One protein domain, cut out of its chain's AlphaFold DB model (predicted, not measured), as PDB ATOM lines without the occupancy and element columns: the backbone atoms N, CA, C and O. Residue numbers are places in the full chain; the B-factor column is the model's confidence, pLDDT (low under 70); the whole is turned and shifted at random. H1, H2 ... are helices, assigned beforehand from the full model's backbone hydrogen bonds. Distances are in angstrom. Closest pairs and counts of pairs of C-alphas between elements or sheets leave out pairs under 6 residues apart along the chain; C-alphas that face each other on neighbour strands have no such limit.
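Overview. This is residues 9 to 88 of the 89 residues of an uncharacterized protein of Acidobacteria bacterium (UniProt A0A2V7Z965). One long helix, H4, makes the long axis, and a second long helix, H1, runs back along part of it, with the short helix H2 completing a small three-helix bundle at the end where H4 begins. The one-turn helix H3 packs on H4 away from H1, and the last part of H4 sticks out with residues 79 to 88 standing free. The printed part has 80 residues with four named helices, in the order H1, H2, H3, H4, and no named strand; the class is all helix. The whole is loose, with a radius of gyration of the C-alphas of 14.6 A, and spans 51 by 23 by 16 A, the free end of H4 adding to its length.

Arrangement. H1, residues 9 to 28, and H2, residues 31 to 41, form a helical hairpin with a shallow tilt of 18 degrees, opposite ways. They touch, H1 with residues 22 to 26 alone, and their closest C-alphas are those of Trp 26 and Arg 34, 5.5 A apart. H1 also touches H4, residues 54 to 86, with 34 pairs of C-alphas within 8 A; the closest are those of Leu 11 and Ala 70, 4.2 A apart. H1 and H4 run opposite ways at a tilt of 36 degrees, only just steep. H2 touches H4 at a shallow tilt of 28 degrees, the same way; H4 takes part with residues 54 to 65 alone, and the closest C-alphas are those of Leu 38 and Ser 61, 6.7 A apart. H3, residues 45 to 48, and H2 touch only at the corner, where the C-alphas of Ala 39 and Ser 46 are closest at 5.2 A. H3 touches residues 61 to 68 of H4 alone, with the C-alphas of Val 45 and Gly 65 closest at 6.4 A. H1 and H3 are apart. In H1 and H4 every O i to N i+4 pair is within hydrogen-bond range, in H2 5 of 7 are, and H3 is too short for such a pair.

Along the chain. H1 begins at C-alpha 9 (44.403, 38.668, 30.587) and is 28.0 A long from first to last C-alpha. H2 is 16.2 A long, and H3 is 5.9 A long. H4 begins at C-alpha 54 (33.915, 9.960, 27.075), ends at C-alpha 86 (37.961, 55.166, 16.698) and is 46.6 A long.

Size, cuts and confidence. The two C-alphas farthest apart are those of Glu 31 and Gln 88, 50.7 A. Without residues 79 to 88 the body spans 37 by 23 by 15 A. The printed part has no cut, and its three links are tight. The mean pLDDT of the printed part is 94.4, and no printed residue is under 70.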
ATOM      1  N   ALA A   9      45.465  38.932  29.625       92.00
ATOM      2  CA  ALA A   9      44.403  38.668  30.587       92.00
ATOM      3  C   ALA A   9      43.147  38.111  29.896       92.00
ATOM      4  O   ALA A   9      42.544  37.181  30.414       92.00
ATOM      5  N   ALA A  10      42.801  38.625  28.712       93.81
ATOM      6  CA  ALA A  10      41.677  38.131  27.921       93.81
ATOM      7  C   ALA A  10      41.866  36.683  27.442       93.81
ATOM      8  O   ALA A  10      40.937  35.892  27.575       93.81
ATOM      9  N   LEU A  11      43.066  36.322  26.960       96.31
ATOM     10  CA  LEU A  11      43.403  34.933  26.608       96.31
ATOM     11  C   LEU A  11      43.140  33.992  27.790       96.31
ATOM     12  O   LEU A  11      42.411  33.012  27.661       96.31
ATOM     13  N   LEU A  12      43.707  34.325  28.955       96.25
ATOM     14  CA  LEU A  12      43.570  33.510  30.157       96.25
ATOM     15  C   LEU A  12      42.114  33.442  30.634       96.25
ATOM     16  O   LEU A  12      41.634  32.365  30.964       96.25
ATOM     17  N   ALA A  13      41.403  34.569  30.647       96.06
ATOM     18  CA  ALA A  13      40.006  34.615  31.064       96.06
ATOM     19  C   ALA A  13      39.108  33.770  30.149       96.06
ATOM     20  O   ALA A  13      38.293  33.006  30.657       96.06
ATOM     21  N   GLY A  14      39.285  33.860  28.826       97.31
ATOM     22  CA  GLY A  14      38.546  33.046  27.858       97.31
ATOM     23  C   GLY A  14      38.797  31.552  28.052       97.31
ATOM     24  O   GLY A  14      37.844  30.782  28.152       97.31
ATOM     25  N   PHE A  15      40.066  31.160  28.199       97.94
ATOM     26  CA  PHE A  15      40.449  29.771  28.458       97.94
ATOM     27  C   PHE A  15      39.848  29.234  29.766       97.94
ATOM     28  O   PHE A  15      39.272  28.149  29.793       97.94
ATOM     29  N   LEU A  16      39.980  29.989  30.862       98.06
ATOM     30  CA  LEU A  16      39.519  29.565  32.185       98.06
ATOM     31  C   LEU A  16      37.997  29.502  32.270       98.06
ATOM     32  O   LEU A  16      37.468  28.567  32.866       98.06
ATOM     33  N   LEU A  17      37.301  30.478  31.677       98.12
ATOM     34  CA  LEU A  17      35.844  30.485  31.629       98.12
ATOM     35  C   LEU A  17      35.340  29.253  30.880       98.12
ATOM     36  O   LEU A  17      34.525  28.512  31.420       98.12
ATOM     37  N   HIS A  18      35.885  28.996  29.689       98.25
ATOM     38  CA  HIS A  18      35.578  27.790  28.927       98.25
ATOM     39  C   HIS A  18      35.857  26.521  29.733       98.25
ATOM     40  O   HIS A  18      34.962  25.700  29.899       98.25
ATOM     41  N   THR A  19      37.060  26.395  30.299       98.12
ATOM     42  CA  THR A  19      37.470  25.224  31.086       98.12
ATOM     43  C   THR A  19      36.495  24.958  32.232       98.12
ATOM     44  O   THR A  19      36.045  23.828  32.422       98.12
ATOM     45  N   ALA A  20      36.130  25.999  32.985       98.31
ATOM     46  CA  ALA A  20      35.174  25.885  34.078       98.31
ATOM     47  C   ALA A  20      33.788  25.456  33.576       98.31
ATOM     48  O   ALA A  20      33.163  24.583  34.178       98.31
ATOM     49  N   THR A  21      33.321  26.022  32.459       97.62
ATOM     50  CA  THR A  21      32.053  25.641  31.827       97.62
ATOM     51  C   THR A  21      32.078  24.191  31.350       97.62
ATOM     52  O   THR A  21      31.161  23.442  31.676       97.62
ATOM     53  N   ALA A  22      33.125  23.765  30.645       97.12
ATOM     54  CA  ALA A  22      33.258  22.414  30.113       97.12
ATOM     55  C   ALA A  22      33.295  21.365  31.233       97.12
ATOM     56  O   ALA A  22      32.553  20.384  31.191       97.12
ATOM     57  N   LEU A  23      34.078  21.606  32.290       97.50
ATOM     58  CA  LEU A  23      34.102  20.747  33.479       97.50
ATOM     59  C   LEU A  23      32.758  20.751  34.221       97.50
ATOM     60  O   LEU A  23      32.315  19.708  34.707       97.50
ATOM     61  N   GLY A  24      32.093  21.905  34.296       97.19
ATOM     62  CA  GLY A  24      30.762  22.039  34.880       97.19
ATOM     63  C   GLY A  24      29.726  21.196  34.138       97.19
ATOM     64  O   GLY A  24      29.008  20.416  34.768       97.19
ATOM     65  N   VAL A  25      29.700  21.288  32.807       96.50
ATOM     66  CA  VAL A  25      28.854  20.463  31.934       96.50
ATOM     67  C   VAL A  25      29.182  18.989  32.131       96.50
ATOM     68  O   VAL A  25      28.288  18.197  32.411       96.50
ATOM     69  N   TRP A  26      30.466  18.628  32.082       95.94
ATOM     70  CA  TRP A  26      30.918  17.247  32.232       95.94
ATOM     71  C   TRP A  26      30.459  16.597  33.539       95.94
ATOM     72  O   TRP A  26      30.082  15.426  33.556       95.94
ATOM     73  N   LYS A  27      30.496  17.360  34.637       95.88
ATOM     74  CA  LYS A  27      30.134  16.888  35.975       95.88
ATOM     75  C   LYS A  27      28.625  16.807  36.196       95.88
ATOM     76  O   LYS A  27      28.180  15.950  36.952       95.88
ATOM     77  N   THR A  28      27.856  17.735  35.629       95.00
ATOM     78  CA  THR A  28      26.441  17.918  35.996       95.00
ATOM     79  C   THR A  28      25.456  17.376  34.967       95.00
ATOM     80  O   THR A  28      24.311  17.105  35.320       95.00
ATOM     81  N   TRP A  29      25.877  17.178  33.717       92.44
ATOM     82  CA  TRP A  29      25.005  16.687  32.653       92.44
ATOM     83  C   TRP A  29      25.137  15.170  32.493       92.44
ATOM     84  O   TRP A  29      26.229  14.608  32.583       92.44
ATOM     85  N   GLY A  30      24.009  14.504  32.227       87.31
ATOM     86  CA  GLY A  30      23.977  13.070  31.930       87.31
ATOM     87  C   GLY A  30      24.737  12.716  30.647       87.31
ATOM     88  O   GLY A  30      25.059  13.588  29.838       87.31
ATOM     89  N   GLU A  31      25.000  11.423  30.439       78.75
ATOM     90  CA  GLU A  31      25.907  10.949  29.380       78.75
ATOM     91  C   GLU A  31      25.512  11.406  27.973       78.75
ATOM     92  O   GLU A  31      26.374  11.830  27.207       78.75
ATOM     93  N   PHE A  32      24.212  11.416  27.671       75.00
ATOM     94  CA  PHE A  32      23.682  11.878  26.385       75.00
ATOM     95  C   PHE A  32      23.769  13.406  26.203       75.00
ATOM     96  O   PHE A  32      23.916  13.913  25.090       75.00
ATOM     97  N   GLY A  33      23.675  14.164  27.299       86.69
ATOM     98  CA  GLY A  33      23.657  15.626  27.269       86.69
ATOM     99  C   GLY A  33      25.054  16.238  27.205       86.69
ATOM    100  O   GLY A  33      25.277  17.179  26.446       86.69
ATOM    101  N   ARG A  34      26.011  15.692  27.968       93.12
ATOM    102  CA  ARG A  34      27.344  16.296  28.120       93.12
ATOM    103  C   ARG A  34      28.104  16.393  26.795       93.12
ATOM    104  O   ARG A  34      28.646  17.449  26.499       93.12
ATOM    105  N   GLY A  35      28.113  15.328  25.989       91.94
ATOM    106  CA  GLY A  35      28.889  15.297  24.746       91.94
ATOM    107  C   GLY A  35      28.362  16.288  23.710       91.94
ATOM    108  O   GLY A  35      29.121  17.092  23.174       91.94
ATOM    109  N   ASN A  36      27.039  16.310  23.526       92.88
ATOM    110  CA  ASN A  36      26.372  17.247  22.625       92.88
ATOM    111  C   ASN A  36      26.619  18.706  23.022       92.88
ATOM    112  O   ASN A  36      26.947  19.529  22.171       92.88
ATOM    113  N   VAL A  37      26.494  19.036  24.308       95.00
ATOM    114  CA  VAL A  37      26.717  20.410  24.775       95.00
ATOM    115  C   VAL A  37      28.164  20.841  24.567       95.00
ATOM    116  O   VAL A  37      28.387  21.937  24.059       95.00
ATOM    117  N   LEU A  38      29.141  19.990  24.895       95.31
ATOM    118  CA  LEU A  38      30.550  20.301  24.640       95.31
ATOM    119  C   LEU A  38      30.819  20.521  23.146       95.31
ATOM    120  O   LEU A  38      31.456  21.505  22.781       95.31
ATOM    121  N   ALA A  39      30.265  19.675  22.272       94.00
ATOM    122  CA  ALA A  39      30.416  19.834  20.829       94.00
ATOM    123  C   ALA A  39      29.857  21.176  20.317       94.00
ATOM    124  O   ALA A  39      30.467  21.798  19.446       94.00
ATOM    125  N   TRP A  40      28.740  21.651  20.876       94.62
ATOM    126  CA  TRP A  40      28.159  22.951  20.527       94.62
ATOM    127  C   TRP A  40      28.958  24.138  21.066       94.62
ATOM    128  O   TRP A  40      29.168  25.106  20.337       94.62
ATOM    129  N   ILE A  41      29.422  24.069  22.316       95.31
ATOM    130  CA  ILE A  41      30.259  25.117  22.929       95.31
ATOM    131  C   ILE A  41      31.562  25.302  22.142       95.31
ATOM    132  O   ILE A  41      32.054  26.425  22.008       95.31
ATOM    133  N   ASP A  42      32.103  24.209  21.606       96.81
ATOM    134  CA  ASP A  42      33.399  24.179  20.930       96.81
ATOM    135  C   ASP A  42      33.305  24.261  19.408       96.81
ATOM    136  O   ASP A  42      34.314  24.117  18.718       96.81
ATOM    137  N   PHE A  43      32.119  24.504  18.852       94.94
ATOM    138  CA  PHE A  43      31.980  24.673  17.412       94.94
ATOM    139  C   PHE A  43      32.766  25.917  16.940       94.94
ATOM    140  O   PHE A  43      32.689  26.965  17.590       94.94
ATOM    141  N   PRO A  44      33.515  25.857  15.820       96.12
ATOM    142  CA  PRO A  44      33.659  24.731  14.888       96.12
ATOM    143  C   PRO A  44      34.779  23.733  15.219       96.12
ATOM    144  O   PRO A  44      34.844  22.683  14.584       96.12
ATOM    145  N   VAL A  45      35.675  24.030  16.164       96.44
ATOM    146  CA  VAL A  45      36.827  23.169  16.496       96.44
ATOM    147  C   VAL A  45      36.410  21.751  16.906       96.44
ATOM    148  O   VAL A  45      37.126  20.794  16.605       96.44
ATOM    149  N   SER A  46      35.215  21.590  17.474       95.38
ATOM    150  CA  SER A  46      34.622  20.281  17.759       95.38
ATOM    151  C   SER A  46      34.480  19.358  16.553       95.38
ATOM    152  O   SER A  46      34.551  18.145  16.732       95.38
ATOM    153  N   LEU A  47      34.383  19.867  15.320       95.94
ATOM    154  CA  LEU A  47      34.322  19.032  14.112       95.94
ATOM    155  C   LEU A  47      35.549  18.116  13.958       95.94
ATOM    156  O   LEU A  47      35.435  17.031  13.394       95.94
ATOM    157  N   ALA A  48      36.710  18.509  14.495       95.38
ATOM    158  CA  ALA A  48      37.926  17.694  14.455       95.38
ATOM    159  C   ALA A  48      37.899  16.508  15.437       95.38
ATOM    160  O   ALA A  48      38.645  15.545  15.263       95.38
ATOM    161  N   PHE A  49      37.046  16.563  16.463       92.06
ATOM    162  CA  PHE A  49      36.996  15.572  17.540       92.06
ATOM    163  C   PHE A  49      35.584  15.063  17.860       92.06
ATOM    164  O   PHE A  49      35.411  14.330  18.825       92.06
ATOM    165  N   MET A  50      34.579  15.380  17.039       90.12
ATOM    166  CA  MET A  50      33.178  14.975  17.246       90.12
ATOM    167  C   MET A  50      32.942  13.459  17.195       90.12
ATOM    168  O   MET A  50      31.875  12.992  17.565       90.12
ATOM    169  N   HIS A  51      33.919  12.704  16.692       92.75
ATOM    170  CA  HIS A  51      33.910  11.243  16.680       92.75
ATOM    171  C   HIS A  51      34.373  10.637  18.015       92.75
ATOM    172  O   HIS A  51      34.360   9.419  18.170       92.75
ATOM    173  N   LEU A  52      34.864  11.468  18.939       93.50
ATOM    174  CA  LEU A  52      35.289  11.049  20.265       93.50
ATOM    175  C   LEU A  52      34.130  11.153  21.246       93.50
ATOM    176  O   LEU A  52      33.355  12.103  21.213       93.50
ATOM    177  N   ASP A  53      34.126  10.232  22.200       92.62
ATOM    178  CA  ASP A  53      33.215  10.215  23.337       92.62
ATOM    179  C   ASP A  53      33.999  10.080  24.642       92.62
ATOM    180  O   ASP A  53      35.205   9.817  24.648       92.62
ATOM    181  N   GLY A  54      33.312  10.237  25.774       92.38
ATOM    182  CA  GLY A  54      33.915   9.960  27.075       92.38
ATOM    183  C   GLY A  54      35.100  10.891  27.407       92.38
ATOM    184  O   GLY A  54      35.146  12.040  26.964       92.38
ATOM    185  N   PRO A  55      36.066  10.428  28.217       95.00
ATOM    186  CA  PRO A  55      37.217  11.241  28.618       95.00
ATOM    187  C   PRO A  55      38.046  11.828  27.455       95.00
ATOM    188  O   PRO A  55      38.474  12.977  27.583       95.00
ATOM    189  N   PRO A  56      38.261  11.126  26.320       95.75
ATOM    190  CA  PRO A  56      38.896  11.717  25.140       95.75
ATOM    191  C   PRO A  56      38.191  12.970  24.607       95.75
ATOM    192  O   PRO A  56      38.863  13.955  24.309       95.75
ATOM    193  N   LEU A  57      36.853  12.964  24.539       95.25
ATOM    194  CA  LEU A  57      36.074  14.137  24.132       95.25
ATOM    195  C   LEU A  57      36.321  15.319  25.073       95.25
ATOM    196  O   LEU A  57      36.582  16.432  24.618       95.25
ATOM    197  N   LEU A  58      36.291  15.073  26.387       95.88
ATOM    198  CA  LEU A  58      36.569  16.110  27.379       95.88
ATOM    199  C   LEU A  58      37.983  16.676  27.216       95.88
ATOM    200  O   LEU A  58      38.157  17.890  27.232       95.88
ATOM    201  N   LEU A  59      38.992  15.820  27.045       97.44
ATOM    202  CA  LEU A  59      40.380  16.260  26.891       97.44
ATOM    203  C   LEU A  59      40.542  17.206  25.693       97.44
ATOM    204  O   LEU A  59      41.165  18.261  25.820       97.44
ATOM    205  N   TRP A  60      39.955  16.852  24.548       97.50
ATOM    206  CA  TRP A  60      40.011  17.687  23.348       97.50
ATOM    207  C   TRP A  60      39.179  18.961  23.469       97.50
ATOM    208  O   TRP A  60      39.633  20.011  23.013       97.50
ATOM    209  N   SER A  61      38.034  18.906  24.149       97.19
ATOM    210  CA  SER A  61      37.262  20.098  24.502       97.19
ATOM    211  C   SER A  61      38.110  21.075  25.323       97.19
ATOM    212  O   SER A  61      38.270  22.235  24.946       97.19
ATOM    213  N   LEU A  62      38.764  20.603  26.388       97.94
ATOM    214  CA  LEU A  62      39.616  21.436  27.245       97.94
ATOM    215  C   LEU A  62      40.824  22.018  26.501       97.94
ATOM    216  O   LEU A  62      41.158  23.188  26.681       97.94
ATOM    217  N   ALA A  63      41.483  21.220  25.663       97.38
ATOM    218  CA  ALA A  63      42.667  21.663  24.939       97.38
ATOM    219  C   ALA A  63      42.308  22.570  23.751       97.38
ATOM    220  O   ALA A  63      42.689  23.743  23.710       97.38
ATOM    221  N   ALA A  64      41.576  22.035  22.774       97.19
ATOM    222  CA  ALA A  64      41.302  22.712  21.515       97.19
ATOM    223  C   ALA A  64      40.156  23.727  21.651       97.19
ATOM    224  O   ALA A  64      40.311  24.870  21.215       97.19
ATOM    225  N   GLY A  65      39.060  23.360  22.324       97.50
ATOM    226  CA  GLY A  65      37.966  24.285  22.647       97.50
ATOM    227  C   GLY A  65      38.432  25.427  23.556       97.50
ATOM    228  O   GLY A  65      38.220  26.600  23.242       97.50
ATOM    229  N   GLY A  66      39.191  25.114  24.610       97.81
ATOM    230  CA  GLY A  66      39.779  26.127  25.492       97.81
ATOM    231  C   GLY A  66      40.688  27.108  24.746       97.81
ATOM    232  O   GLY A  66      40.589  28.325  24.932       97.81
ATOM    233  N   THR A  67      41.538  26.607  23.843       98.06
ATOM    234  CA  THR A  67      42.402  27.454  23.000       98.06
ATOM    235  C   THR A  67      41.584  28.331  22.049       98.06
ATOM    236  O   THR A  67      41.872  29.523  21.925       98.06
ATOM    237  N   GLN A  68      40.536  27.784  21.422       97.75
ATOM    238  CA  GLN A  68      39.608  28.550  20.585       97.75
ATOM    239  C   GLN A  68      39.013  29.725  21.371       97.75
ATOM    240  O   GLN A  68      39.082  30.873  20.925       97.75
ATOM    241  N   TRP A  69      38.479  29.466  22.563       98.25
ATOM    242  CA  TRP A  69      37.846  30.493  23.389       98.25
ATOM    243  C   TRP A  69      38.826  31.535  23.924       98.25
ATOM    244  O   TRP A  69      38.480  32.717  23.994       98.25
ATOM    245  N   ALA A  70      40.067  31.145  24.220       98.06
ATOM    246  CA  ALA A  70      41.133  32.090  24.531       98.06
ATOM    247  C   ALA A  70      41.338  33.084  23.377       98.06
ATOM    248  O   ALA A  70      41.321  34.302  23.585       98.06
ATOM    249  N   VAL A  71      41.491  32.572  22.151       97.62
ATOM    250  CA  VAL A  71      41.710  33.392  20.951       97.62
ATOM    251  C   VAL A  71      40.504  34.284  20.665       97.62
ATOM    252  O   VAL A  71      40.688  35.474  20.409       97.62
ATOM    253  N   ILE A  72      39.279  33.765  20.776       97.19
ATOM    254  CA  ILE A  72      38.051  34.558  20.616       97.19
ATOM    255  C   ILE A  72      38.028  35.715  21.620       97.19
ATOM    256  O   ILE A  72      37.853  36.868  21.224       97.19
ATOM    257  N   ALA A  73      38.260  35.446  22.909       96.94
ATOM    258  CA  ALA A  73      38.266  36.477  23.946       96.94
ATOM    259  C   ALA A  73      39.324  37.559  23.679       96.94
ATOM    260  O   ALA A  73      39.071  38.758  23.852       96.94
ATOM    261  N   TRP A  74      40.504  37.150  23.214       96.44
ATOM    262  CA  TRP A  74      41.564  38.065  22.811       96.44
ATOM    263  C   TRP A  74      41.154  38.955  21.634       96.44
ATOM    264  O   TRP A  74      41.277  40.178  21.732       96.44
ATOM    265  N   LEU A  75      40.621  38.369  20.559       96.31
ATOM    266  CA  LEU A  75      40.168  39.102  19.376       96.31
ATOM    267  C   LEU A  75      39.040  40.079  19.717       96.31
ATOM    268  O   LEU A  75      39.101  41.239  19.315       96.31
ATOM    269  N   LEU A  76      38.057  39.659  20.519       95.38
ATOM    270  CA  LEU A  76      36.981  40.533  20.996       95.38
ATOM    271  C   LEU A  76      37.534  41.715  21.798       95.38
ATOM    272  O   LEU A  76      37.158  42.863  21.560       95.38
ATOM    273  N   THR A  77      38.481  41.456  22.702       94.69
ATOM    274  CA  THR A  77      39.124  42.503  23.510       94.69
ATOM    275  C   THR A  77      39.886  43.497  22.639       94.69
ATOM    276  O   THR A  77      39.818  44.708  22.872       94.69
ATOM    277  N   LEU A  78      40.597  43.015  21.613       91.44
ATOM    278  CA  LEU A  78      41.248  43.886  20.643       91.44
ATOM    279  C   LEU A  78      40.210  44.734  19.909       91.44
ATOM    280  O   LEU A  78      40.307  45.959  19.973       91.44
ATOM    281  N   SER A  79      39.212  44.119  19.277       93.06
ATOM    282  CA  SER A  79      38.174  44.805  18.498       93.06
ATOM    283  C   SER A  79      37.467  45.899  19.297       93.06
ATOM    284  O   SER A  79      37.316  47.017  18.806       93.06
ATOM    285  N   LEU A  80      37.126  45.632  20.561       91.88
ATOM    286  CA  LEU A  80      36.564  46.635  21.470       91.88
ATOM    287  C   LEU A  80      37.537  47.794  21.720       91.88
ATOM    288  O   LEU A  80      37.148  48.960  21.656       91.88
ATOM    289  N   GLY A  81      38.818  47.495  21.946       89.44
ATOM    290  CA  GLY A  81      39.855  48.514  22.092       89.44
ATOM    291  C   GLY A  81      40.036  49.376  20.837       89.44
ATOM    292  O   GLY A  81      40.262  50.580  20.949       89.44
ATOM    293  N   TRP A  82      39.936  48.784  19.643       89.88
ATOM    294  CA  TRP A  82      39.975  49.510  18.369       89.88
ATOM    295  C   TRP A  82      38.751  50.416  18.198       89.88
ATOM    296  O   TRP A  82      38.917  51.606  17.934       89.88
ATOM    297  N   ALA A  83      37.545  49.892  18.425       91.56
ATOM    298  CA  ALA A  83      36.299  50.651  18.324       91.56
ATOM    299  C   ALA A  83      36.253  51.834  19.307       91.56
ATOM    300  O   ALA A  83      35.842  52.932  18.936       91.56
ATOM    301  N   ALA A  84      36.727  51.638  20.541       90.62
ATOM    302  CA  ALA A  84      36.798  52.698  21.542       90.62
ATOM    303  C   ALA A  84      37.719  53.851  21.105       90.62
ATOM    304  O   ALA A  84      37.348  55.013  21.244       90.62
ATOM    305  N   ARG A  85      38.887  53.543  20.522       89.94
ATOM    306  CA  ARG A  85      39.817  54.563  20.001       89.94
ATOM    307  C   ARG A  85      39.279  55.277  18.764       89.94
ATOM    308  O   ARG A  85      39.529  56.466  18.613       89.94
ATOM    309  N   ALA A  86      38.560  54.572  17.892       90.62
ATOM    310  CA  ALA A  86      37.961  55.166  16.698       90.62
ATOM    311  C   ALA A  86      36.887  56.210  17.042       90.62
ATOM    312  O   ALA A  86      36.785  57.206  16.346       90.62
ATOM    313  N   ARG A  87      36.136  56.020  18.137       87.94
ATOM    314  CA  ARG A  87      35.126  56.987  18.612       87.94
ATOM    315  C   ARG A  87      35.703  58.247  19.267       87.94
ATOM    316  O   ARG A  87      34.959  59.187  19.504       87.94
ATOM    317  N   GLN A  88      36.985  58.236  19.632       84.56
ATOM    318  CA  GLN A  88      37.667  59.374  20.263       84.56
ATOM    319  C   GLN A  88      38.379  60.285  19.249       84.56
ATOM    320  O   GLN A  88      38.990  61.271  19.656       84.56
TER     321      GLN A  88